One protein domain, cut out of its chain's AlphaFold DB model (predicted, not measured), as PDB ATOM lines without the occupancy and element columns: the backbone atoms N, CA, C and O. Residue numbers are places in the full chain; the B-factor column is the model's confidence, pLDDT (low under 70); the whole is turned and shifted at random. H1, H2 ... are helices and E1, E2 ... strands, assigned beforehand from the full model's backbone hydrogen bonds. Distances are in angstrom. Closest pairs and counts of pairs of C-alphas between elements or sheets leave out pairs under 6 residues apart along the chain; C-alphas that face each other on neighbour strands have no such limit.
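What this domain is: This is residues 2 to 65 of the 200 residues of an uncharacterized protein of Candidatus Woesebacteria bacterium RIFOXYB1_FULL_47_31 (UniProt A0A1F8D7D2). Little regular structure: a small three-stranded sheet with short helix H1 near one end and a long loop, residues 35 to 54, folding back past E2. The 64 printed residues include H1, E1, E2, E3 in chain order; the sheet, E1, E3, E2, is mixed. The class is mixed, with 23 residues in named elements. It is compact, radius of gyration of the C-alphas 11.8 A, spanning 33 by 22 by 18 A.

Where its parts are: E3, residues 55 to 61, is 19.6 A long, ending at C-alpha 61 (157.311, 106.924, 71.778). E1 is residues 18 to 22, 13.1 A; E2, 31 to 34, 10.3 A. H1, residues 6 to 12, 10.0 A, begins at C-alpha 6 (156.380, 95.720, 88.819).

How they stand to each other: E3 and E1 are parallel, at 21 degrees; N 20 and O 58 are 2.8 A apart. E2 and E3 form an antiparallel hairpin, at 153 degrees; N 57 and O 32 are 2.8 A apart. H1, with every O i to N i+4 pair within hydrogen-bond range, only grazes the sheet; its closest C-alphas with E3 are Arg 10 and Leu 55, 7.0 A.

The domain as a whole: The farthest C-alphas, Asn 12 and Glu 63, are 33.1 A apart. The printed part has no cut; the E2 to E3 link is long. No printed residue is under 70 in pLDDT.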
ATOM      1  N   ALA A   2     160.223  91.715  85.998       78.06
ATOM      2  CA  ALA A   2     160.894  91.157  87.178       78.06
ATOM      3  C   ALA A   2     161.914  92.127  87.801       78.06
ATOM      4  O   ALA A   2     161.833  92.392  88.993       78.06
ATOM      5  N   ASP A   3     162.778  92.737  86.982       84.94
ATOM      6  CA  ASP A   3     163.897  93.580  87.452       84.94
ATOM      7  C   ASP A   3     163.485  94.806  88.284       84.94
ATOM      8  O   ASP A   3     164.287  95.344  89.038       84.94
ATOM      9  N   TYR A   4     162.228  95.243  88.160       91.69
ATOM     10  CA  TYR A   4     161.678  96.408  88.860       91.69
ATOM     11  C   TYR A   4     160.527  96.049  89.813       91.69
ATOM     12  O   TYR A   4     159.790  96.938  90.241       91.69
ATOM     13  N   SER A   5     160.320  94.756  90.106       95.00
ATOM     14  CA  SER A   5     159.233  94.274  90.978       95.00
ATOM     15  C   SER A   5     157.845  94.815  90.591       95.00
ATOM     16  O   SER A   5     156.990  95.049  91.440       95.00
ATOM     17  N   ILE A   6     157.585  95.015  89.295       97.00
ATOM     18  CA  ILE A   6     156.380  95.720  88.819       97.00
ATOM     19  C   ILE A   6     155.092  95.031  89.284       97.00
ATOM     20  O   ILE A   6     154.177  95.678  89.787       97.00
ATOM     21  N   CYS A   7     155.024  93.707  89.144       97.19
ATOM     22  CA  CYS A   7     153.850  92.961  89.580       97.19
ATOM     23  C   CYS A   7     153.700  92.952  91.102       97.19
ATOM     24  O   CYS A   7     152.580  93.023  91.585       97.19
ATOM     25  N   GLU A   8     154.796  92.909  91.862       97.56
ATOM     26  CA  GLU A   8     154.749  93.001  93.325       97.56
ATOM     27  C   GLU A   8     154.155  94.345  93.762       97.56
ATOM     28  O   GLU A   8     153.185  94.368  94.517       97.56
ATOM     29  N   LYS A   9     154.632  95.450  93.174       98.00
ATOM     30  CA  LYS A   9     154.083  96.794  93.399       98.00
ATOM     31  C   LYS A   9     152.593  96.865  93.087       98.00
ATOM     32  O   LYS A   9     151.815  97.375  93.893       98.00
ATOM     33  N   ARG A  10     152.170  96.314  91.943       96.69
ATOM     34  CA  ARG A  10     150.747  96.259  91.581       96.69
ATOM     35  C   ARG A  10     149.940  95.427  92.581       96.69
ATOM     36  O   ARG A  10     148.868  95.846  93.019       96.69
ATOM     37  N   ASN A  11     150.445  94.260  92.968       96.62
ATOM     38  CA  ASN A  11     149.769  93.361  93.903       96.62
ATOM     39  C   ASN A  11     149.567  94.044  95.265       96.62
ATOM     40  O   ASN A  11     148.457  94.006  95.803       96.62
ATOM     41  N   ASN A  12     150.582  94.773  95.734       97.44
ATOM     42  CA  ASN A  12     150.562  95.556  96.970       97.44
ATOM     43  C   ASN A  12     149.718  96.842  96.884       97.44
ATOM     44  O   ASN A  12     149.456  97.463  97.909       97.44
ATOM     45  N   GLY A  13     149.259  97.237  95.689       95.81
ATOM     46  CA  GLY A  13     148.510  98.483  95.485       95.81
ATOM     47  C   GLY A  13     149.381  99.744  95.528       95.81
ATOM     48  O   GLY A  13     148.866 100.826  95.771       95.81
ATOM     49  N   GLU A  14     150.691  99.612  95.305       97.94
ATOM     50  CA  GLU A  14     151.616 100.751  95.202       97.94
ATOM     51  C   GLU A  14     151.509 101.466  93.848       97.94
ATOM     52  O   GLU A  14     151.835 102.646  93.745       97.94
ATOM     53  N   ILE A  15     151.097 100.737  92.806       97.25
ATOM     54  CA  ILE A  15     150.867 101.259  91.457       97.25
ATOM     55  C   ILE A  15     149.578 100.677  90.876       97.25
ATOM     56  O   ILE A  15     149.218  99.526  91.154       97.25
ATOM     57  N   ASP A  16     148.948 101.444  89.993       95.75
ATOM     58  CA  ASP A  16     147.780 101.013  89.221       95.75
ATOM     59  C   ASP A  16     148.071 100.890  87.724       95.75
ATOM     60  O   ASP A  16     147.357 100.184  87.021       95.75
ATOM     61  N   GLU A  17     149.148 101.506  87.237       96.44
ATOM     62  CA  GLU A  17     149.589 101.416  85.846       96.44
ATOM     63  C   GLU A  17     151.106 101.591  85.716       96.44
ATOM     64  O   GLU A  17     151.784 102.050  86.640       96.44
ATOM     65  N   VAL A  18     151.641 101.217  84.553       96.69
ATOM     66  CA  VAL A  18     153.044 101.444  84.181       96.69
ATOM     67  C   VAL A  18     153.104 102.233  82.890       96.69
ATOM     68  O   VAL A  18     152.471 101.855  81.907       96.69
ATOM     69  N   TRP A  19     153.916 103.286  82.875       95.81
ATOM     70  CA  TRP A  19     154.268 104.006  81.657       95.81
ATOM     71  C   TRP A  19     155.709 103.701  81.265       95.81
ATOM     72  O   TRP A  19     156.618 103.748  82.095       95.81
ATOM     73  N   ILE A  20     155.910 103.388  79.993       94.44
ATOM     74  CA  ILE A  20     157.216 103.138  79.389       94.44
ATOM     75  C   ILE A  20     157.446 104.229  78.351       94.44
ATOM     76  O   ILE A  20     156.545 104.539  77.580       94.44
ATOM     77  N   PHE A  21     158.646 104.795  78.317       93.75
ATOM     78  CA  PHE A  21     159.076 105.688  77.244       93.75
ATOM     79  C   PHE A  21     160.222 105.032  76.486       93.75
ATOM     80  O   PHE A  21     161.184 104.568  77.102       93.75
ATOM     81  N   GLY A  22     160.132 104.997  75.161       91.69
ATOM     82  CA  GLY A  22     161.172 104.423  74.313       91.69
ATOM     83  C   GLY A  22     161.147 104.968  72.889       91.69
ATOM     84  O   GLY A  22     160.335 105.836  72.562       91.69
ATOM     85  N   GLY A  23     162.060 104.464  72.059       90.31
ATOM     86  CA  GLY A  23     162.105 104.768  70.632       90.31
ATOM     87  C   GLY A  23     161.257 103.795  69.805       90.31
ATOM     88  O   GLY A  23     160.824 102.747  70.300       90.31
ATOM     89  N   PRO A  24     161.028 104.092  68.518       85.06
ATOM     90  CA  PRO A  24     160.319 103.183  67.628       85.06
ATOM     91  C   PRO A  24     161.026 101.818  67.560       85.06
ATOM     92  O   PRO A  24     162.252 101.733  67.605       85.06
ATOM     93  N   TRP A  25     160.244 100.742  67.425       82.19
ATOM     94  CA  TRP A  25     160.733  99.358  67.278       82.19
ATOM     95  C   TRP A  25     161.461  98.754  68.489       82.19
ATOM     96  O   TRP A  25     162.112  97.719  68.366       82.19
ATOM     97  N   PHE A  26     161.289  99.315  69.686       89.56
ATOM     98  CA  PHE A  26     161.871  98.783  70.931       89.56
ATOM     99  C   PHE A  26     161.139  97.540  71.488       89.56
ATOM    100  O   PHE A  26     161.397  97.104  72.609       89.56
ATOM    101  N   GLY A  27     160.230  96.940  70.711       85.44
ATOM    102  CA  GLY A  27     159.574  95.672  71.051       85.44
ATOM    103  C   GLY A  27     158.388  95.781  72.016       85.44
ATOM    104  O   GLY A  27     157.999  94.775  72.610       85.44
ATOM    105  N   TYR A  28     157.803  96.971  72.175       88.94
ATOM    106  CA  TYR A  28     156.583  97.192  72.955       88.94
ATOM    107  C   TYR A  28     155.385  97.568  72.070       88.94
ATOM    108  O   TYR A  28     155.545  97.981  70.924       88.94
ATOM    109  N   TYR A  29     154.185  97.413  72.632       93.50
ATOM    110  CA  TYR A  29     152.920  97.879  72.062       93.50
ATOM    111  C   TYR A  29     152.489  99.169  72.768       93.50
ATOM    112  O   TYR A  29     152.765  99.302  73.958       93.50
ATOM    113  N   GLU A  30     151.781 100.058  72.067       93.56
ATOM    114  CA  GLU A  30     151.262 101.348  72.580       93.56
ATOM    115  C   GLU A  30     150.484 101.198  73.891       93.56
ATOM    116  O   GLU A  30     150.652 101.962  74.841       93.56
ATOM    117  N   SER A  31     149.664 100.153  73.978       96.38
ATOM    118  CA  SER A  31     149.102  99.710  75.243       96.38
ATOM    119  C   SER A  31     149.065  98.190  75.315       96.38
ATOM    120  O   SER A  31     149.115  97.494  74.296       96.38
ATOM    121  N   ARG A  32     149.082  97.665  76.542       96.88
ATOM    122  CA  ARG A  32     149.016  96.231  76.833       96.88
ATOM    123  C   ARG A  32     148.473  95.997  78.235       96.88
ATOM    124  O   ARG A  32     148.710  96.793  79.136       96.88
ATOM    125  N   LEU A  33     147.789  94.875  78.438       97.88
ATOM    126  CA  LEU A  33     147.226  94.501  79.734       97.88
ATOM    127  C   LEU A  33     147.868  93.212  80.253       97.88
ATOM    128  O   LEU A  33     147.951  92.213  79.533       97.88
ATOM    129  N   ALA A  34     148.329  93.242  81.501       97.44
ATOM    130  CA  ALA A  34     148.857  92.084  82.218       97.44
ATOM    131  C   ALA A  34     147.930  91.674  83.372       97.44
ATOM    132  O   ALA A  34     147.065  92.446  83.780       97.44
ATOM    133  N   GLY A  35     148.153  90.479  83.921       96.75
ATOM    134  CA  GLY A  35     147.424  89.950  85.077       96.75
ATOM    135  C   GLY A  35     146.275  88.993  84.721       96.75
ATOM    136  O   GLY A  35     145.995  88.748  83.543       96.75
ATOM    137  N   PRO A  36     145.623  88.393  85.733       95.94
ATOM    138  CA  PRO A  36     144.574  87.402  85.526       95.94
ATOM    139  C   PRO A  36     143.338  88.037  84.885       95.94
ATOM    140  O   PRO A  36     142.878  89.087  85.318       95.94
ATOM    141  N   GLY A  37     142.788  87.397  83.852       94.88
ATOM    142  CA  GLY A  37     141.631  87.931  83.123       94.88
ATOM    143  C   GLY A  37     141.961  89.072  82.154       94.88
ATOM    144  O   GLY A  37     141.042  89.717  81.655       94.88
ATOM    145  N   ALA A  38     143.246  89.323  81.869       97.56
ATOM    146  CA  ALA A  38     143.647  90.311  80.875       97.56
ATOM    147  C   ALA A  38     143.095  89.959  79.483       97.56
ATOM    148  O   ALA A  38     143.212  88.827  79.007       97.56
ATOM    149  N   PHE A  39     142.520  90.960  78.826       97.38
ATOM    150  CA  PHE A  39     141.922  90.894  77.496       97.38
ATOM    151  C   PHE A  39     142.727  91.736  76.492       97.38
ATOM    152  O   PHE A  39     143.778  92.284  76.833       97.38
ATOM    153  N   TRP A  40     142.260  91.794  75.239       97.75
ATOM    154  CA  TRP A  40     142.865  92.631  74.201       97.75
ATOM    155  C   TRP A  40     142.908  94.094  74.642       97.75
ATOM    156  O   TRP A  40     141.891  94.642  75.054       97.75
ATOM    157  N   TYR A  41     144.077  94.718  74.548       97.19
ATOM    158  CA  TYR A  41     144.297  96.079  75.036       97.19
ATOM    159  C   TYR A  41     145.204  96.827  74.069       97.19
ATOM    160  O   TYR A  41     146.383  96.996  74.341       97.19
ATOM    161  N   ASN A  42     144.684  97.081  72.866       96.88
ATOM    162  CA  ASN A  42     145.432  97.431  71.648       96.88
ATOM    163  C   ASN A  42     146.560  96.451  71.264       96.88
ATOM    164  O   ASN A  42     147.375  96.703  70.381       96.88
ATOM    165  N   SER A  43     146.634  95.321  71.956       97.06
ATOM    166  CA  SER A  43     147.618  94.274  71.754       97.06
ATOM    167  C   SER A  43     147.178  93.001  72.480       97.06
ATOM    168  O   SER A  43     146.301  93.047  73.357       97.06
ATOM    169  N   PRO A  44     147.783  91.842  72.153       97.25
ATOM    170  CA  PRO A  44     147.586  90.623  72.925       97.25
ATOM    171  C   PRO A  44     147.982  90.825  74.390       97.25
ATOM    172  O   PRO A  44     148.999  91.458  74.686       97.25
ATOM    173  N   SER A  45     147.241  90.214  75.315       96.75
ATOM    174  CA  SER A  45     147.566  90.277  76.741       96.75
ATOM    175  C   SER A  45     148.992  89.785  77.036       96.75
ATOM    176  O   SER A  45     149.593  89.000  76.289       96.75
ATOM    177  N   LEU A  46     149.588  90.308  78.107       95.75
ATOM    178  CA  LEU A  46     150.915  89.894  78.555       95.75
ATOM    179  C   LEU A  46     150.790  88.689  79.494       95.75
ATOM    180  O   LEU A  46     150.314  88.805  80.625       95.75
ATOM    181  N   THR A  47     151.231  87.529  79.019       93.31
ATOM    182  CA  THR A  47     151.200  86.260  79.757       93.31
ATOM    183  C   THR A  47     152.510  86.007  80.512       93.31
ATOM    184  O   THR A  47     153.499  86.713  80.325       93.31
ATOM    185  N   GLY A  48     152.516  85.014  81.411       92.38
ATOM    186  CA  GLY A  48     153.719  84.621  82.162       92.38
ATOM    187  C   GLY A  48     154.183  85.636  83.215       92.38
ATOM    188  O   GLY A  48     155.335  85.600  83.637       92.38
ATOM    189  N   THR A  49     153.309  86.554  83.634       95.00
ATOM    190  CA  THR A  49     153.612  87.545  84.680       95.00
ATOM    191  C   THR A  49     153.219  87.037  86.069       95.00
ATOM    192  O   THR A  49     152.358  86.171  86.198       95.00
ATOM    193  N   THR A  50     153.813  87.609  87.119       96.69
ATOM    194  CA  THR A  50     153.461  87.342  88.531       96.69
ATOM    195  C   THR A  50     152.383  88.293  89.073       96.69
ATOM    196  O   THR A  50     152.157  88.382  90.282       96.69
ATOM    197  N   CYS A  51     151.729  89.045  88.188       97.12
ATOM    198  CA  CYS A  51     150.685  89.991  88.548       97.12
ATOM    199  C   CYS A  51     149.435  89.209  88.979       97.12
ATOM    200  O   CYS A  51     149.013  88.279  88.297       97.12
ATOM    201  N   GLN A  52     148.858  89.581  90.118       96.88
ATOM    202  CA  GLN A  52     147.635  89.015  90.704       96.88
ATOM    203  C   GLN A  52     146.413  89.913  90.468       96.88
ATOM    204  O   GLN A  52     145.284  89.483  90.684       96.88
ATOM    205  N   LYS A  53     146.651  91.147  90.021       96.50
ATOM    206  CA  LYS A  53     145.652  92.135  89.608       96.50
ATOM    207  C   LYS A  53     145.930  92.549  88.166       96.50
ATOM    208  O   LYS A  53     147.070  92.413  87.703       96.50
ATOM    209  N   LEU A  54     144.922  93.069  87.474       97.69
ATOM    210  CA  LEU A  54     145.115  93.651  86.151       97.69
ATOM    211  C   LEU A  54     146.074  94.837  86.232       97.69
ATOM    212  O   LEU A  54     146.003  95.641  87.162       97.69
ATOM    213  N   LEU A  55     146.972  94.939  85.256       97.62
ATOM    214  CA  LEU A  55     147.939  96.027  85.149       97.62
ATOM    215  C   LEU A  55     147.959  96.578  83.720       97.62
ATOM    216  O   LEU A  55     148.516  95.921  82.832       97.62
ATOM    217  N   PRO A  56     147.371  97.762  83.487       97.62
ATOM    218  CA  PRO A  56     147.576  98.532  82.272       97.62
ATOM    219  C   PRO A  56     149.041  98.959  82.133       97.62
ATOM    220  O   PRO A  56     149.657  99.475  83.069       97.62
ATOM    221  N   ILE A  57     149.590  98.747  80.946       97.25
ATOM    222  CA  ILE A  57     150.923  99.179  80.542       97.25
ATOM    223  C   ILE A  57     150.734 100.077  79.322       97.25
ATOM    224  O   ILE A  57     150.204  99.618  78.312       97.25
ATOM    225  N   MET A  58     151.160 101.332  79.422       97.31
ATOM    226  CA  MET A  58     151.148 102.312  78.333       97.31
ATOM    227  C   MET A  58     152.588 102.540  77.877       97.31
ATOM    228  O   MET A  58     153.462 102.760  78.717       97.31
ATOM    229  N   ALA A  59     152.865 102.467  76.579       95.12
ATOM    230  CA  ALA A  59     154.213 102.649  76.054       95.12
ATOM    231  C   ALA A  59     154.250 103.770  75.015       95.12
ATOM    232  O   ALA A  59     153.801 103.609  73.886       95.12
ATOM    233  N   PHE A  60     154.845 104.891  75.408       95.69
ATOM    234  CA  PHE A  60     154.915 106.107  74.619       95.69
ATOM    235  C   PHE A  60     156.229 106.192  73.844       95.69
ATOM    236  O   PHE A  60     157.317 105.934  74.372       95.69
ATOM    237  N   ASN A  61     156.139 106.607  72.582       93.38
ATOM    238  CA  ASN A  61     157.311 106.924  71.778       93.38
ATOM    239  C   ASN A  61     157.789 108.355  72.083       93.38
ATOM    240  O   ASN A  61     157.063 109.311  71.812       93.38
ATOM    241  N   TYR A  62     159.009 108.516  72.609       90.44
ATOM    242  CA  TYR A  62     159.552 109.841  72.952       90.44
ATOM    243  C   TYR A  62     159.864 110.718  71.725       90.44
ATOM    244  O   TYR A  62     160.118 111.910  71.878       90.44
ATOM    245  N   GLU A  63     159.871 110.149  70.514       93.44
ATOM    246  CA  GLU A  63     160.014 110.887  69.248       93.44
ATOM    247  C   GLU A  63     158.678 111.480  68.763       93.44
ATOM    248  O   GLU A  63     158.638 112.197  67.762       93.44
ATOM    249  N   ARG A  64     157.570 111.161  69.445       93.94
ATOM    250  CA  ARG A  64     156.208 111.601  69.119       93.94
ATOM    251  C   ARG A  64     155.712 112.620  70.149       93.94
ATOM    252  O   ARG A  64     156.359 112.881  71.163       93.94
ATOM    253  N   GLY A  65     154.585 113.258  69.849       94.31
ATOM    254  CA  GLY A  65     154.031 114.326  70.666       94.31
ATOM    255  C   GLY A  65     152.967 113.851  71.652       94.31
ATOM    256  O   GLY A  65     152.563 112.691  71.711       94.31
TER     257      GLY A  65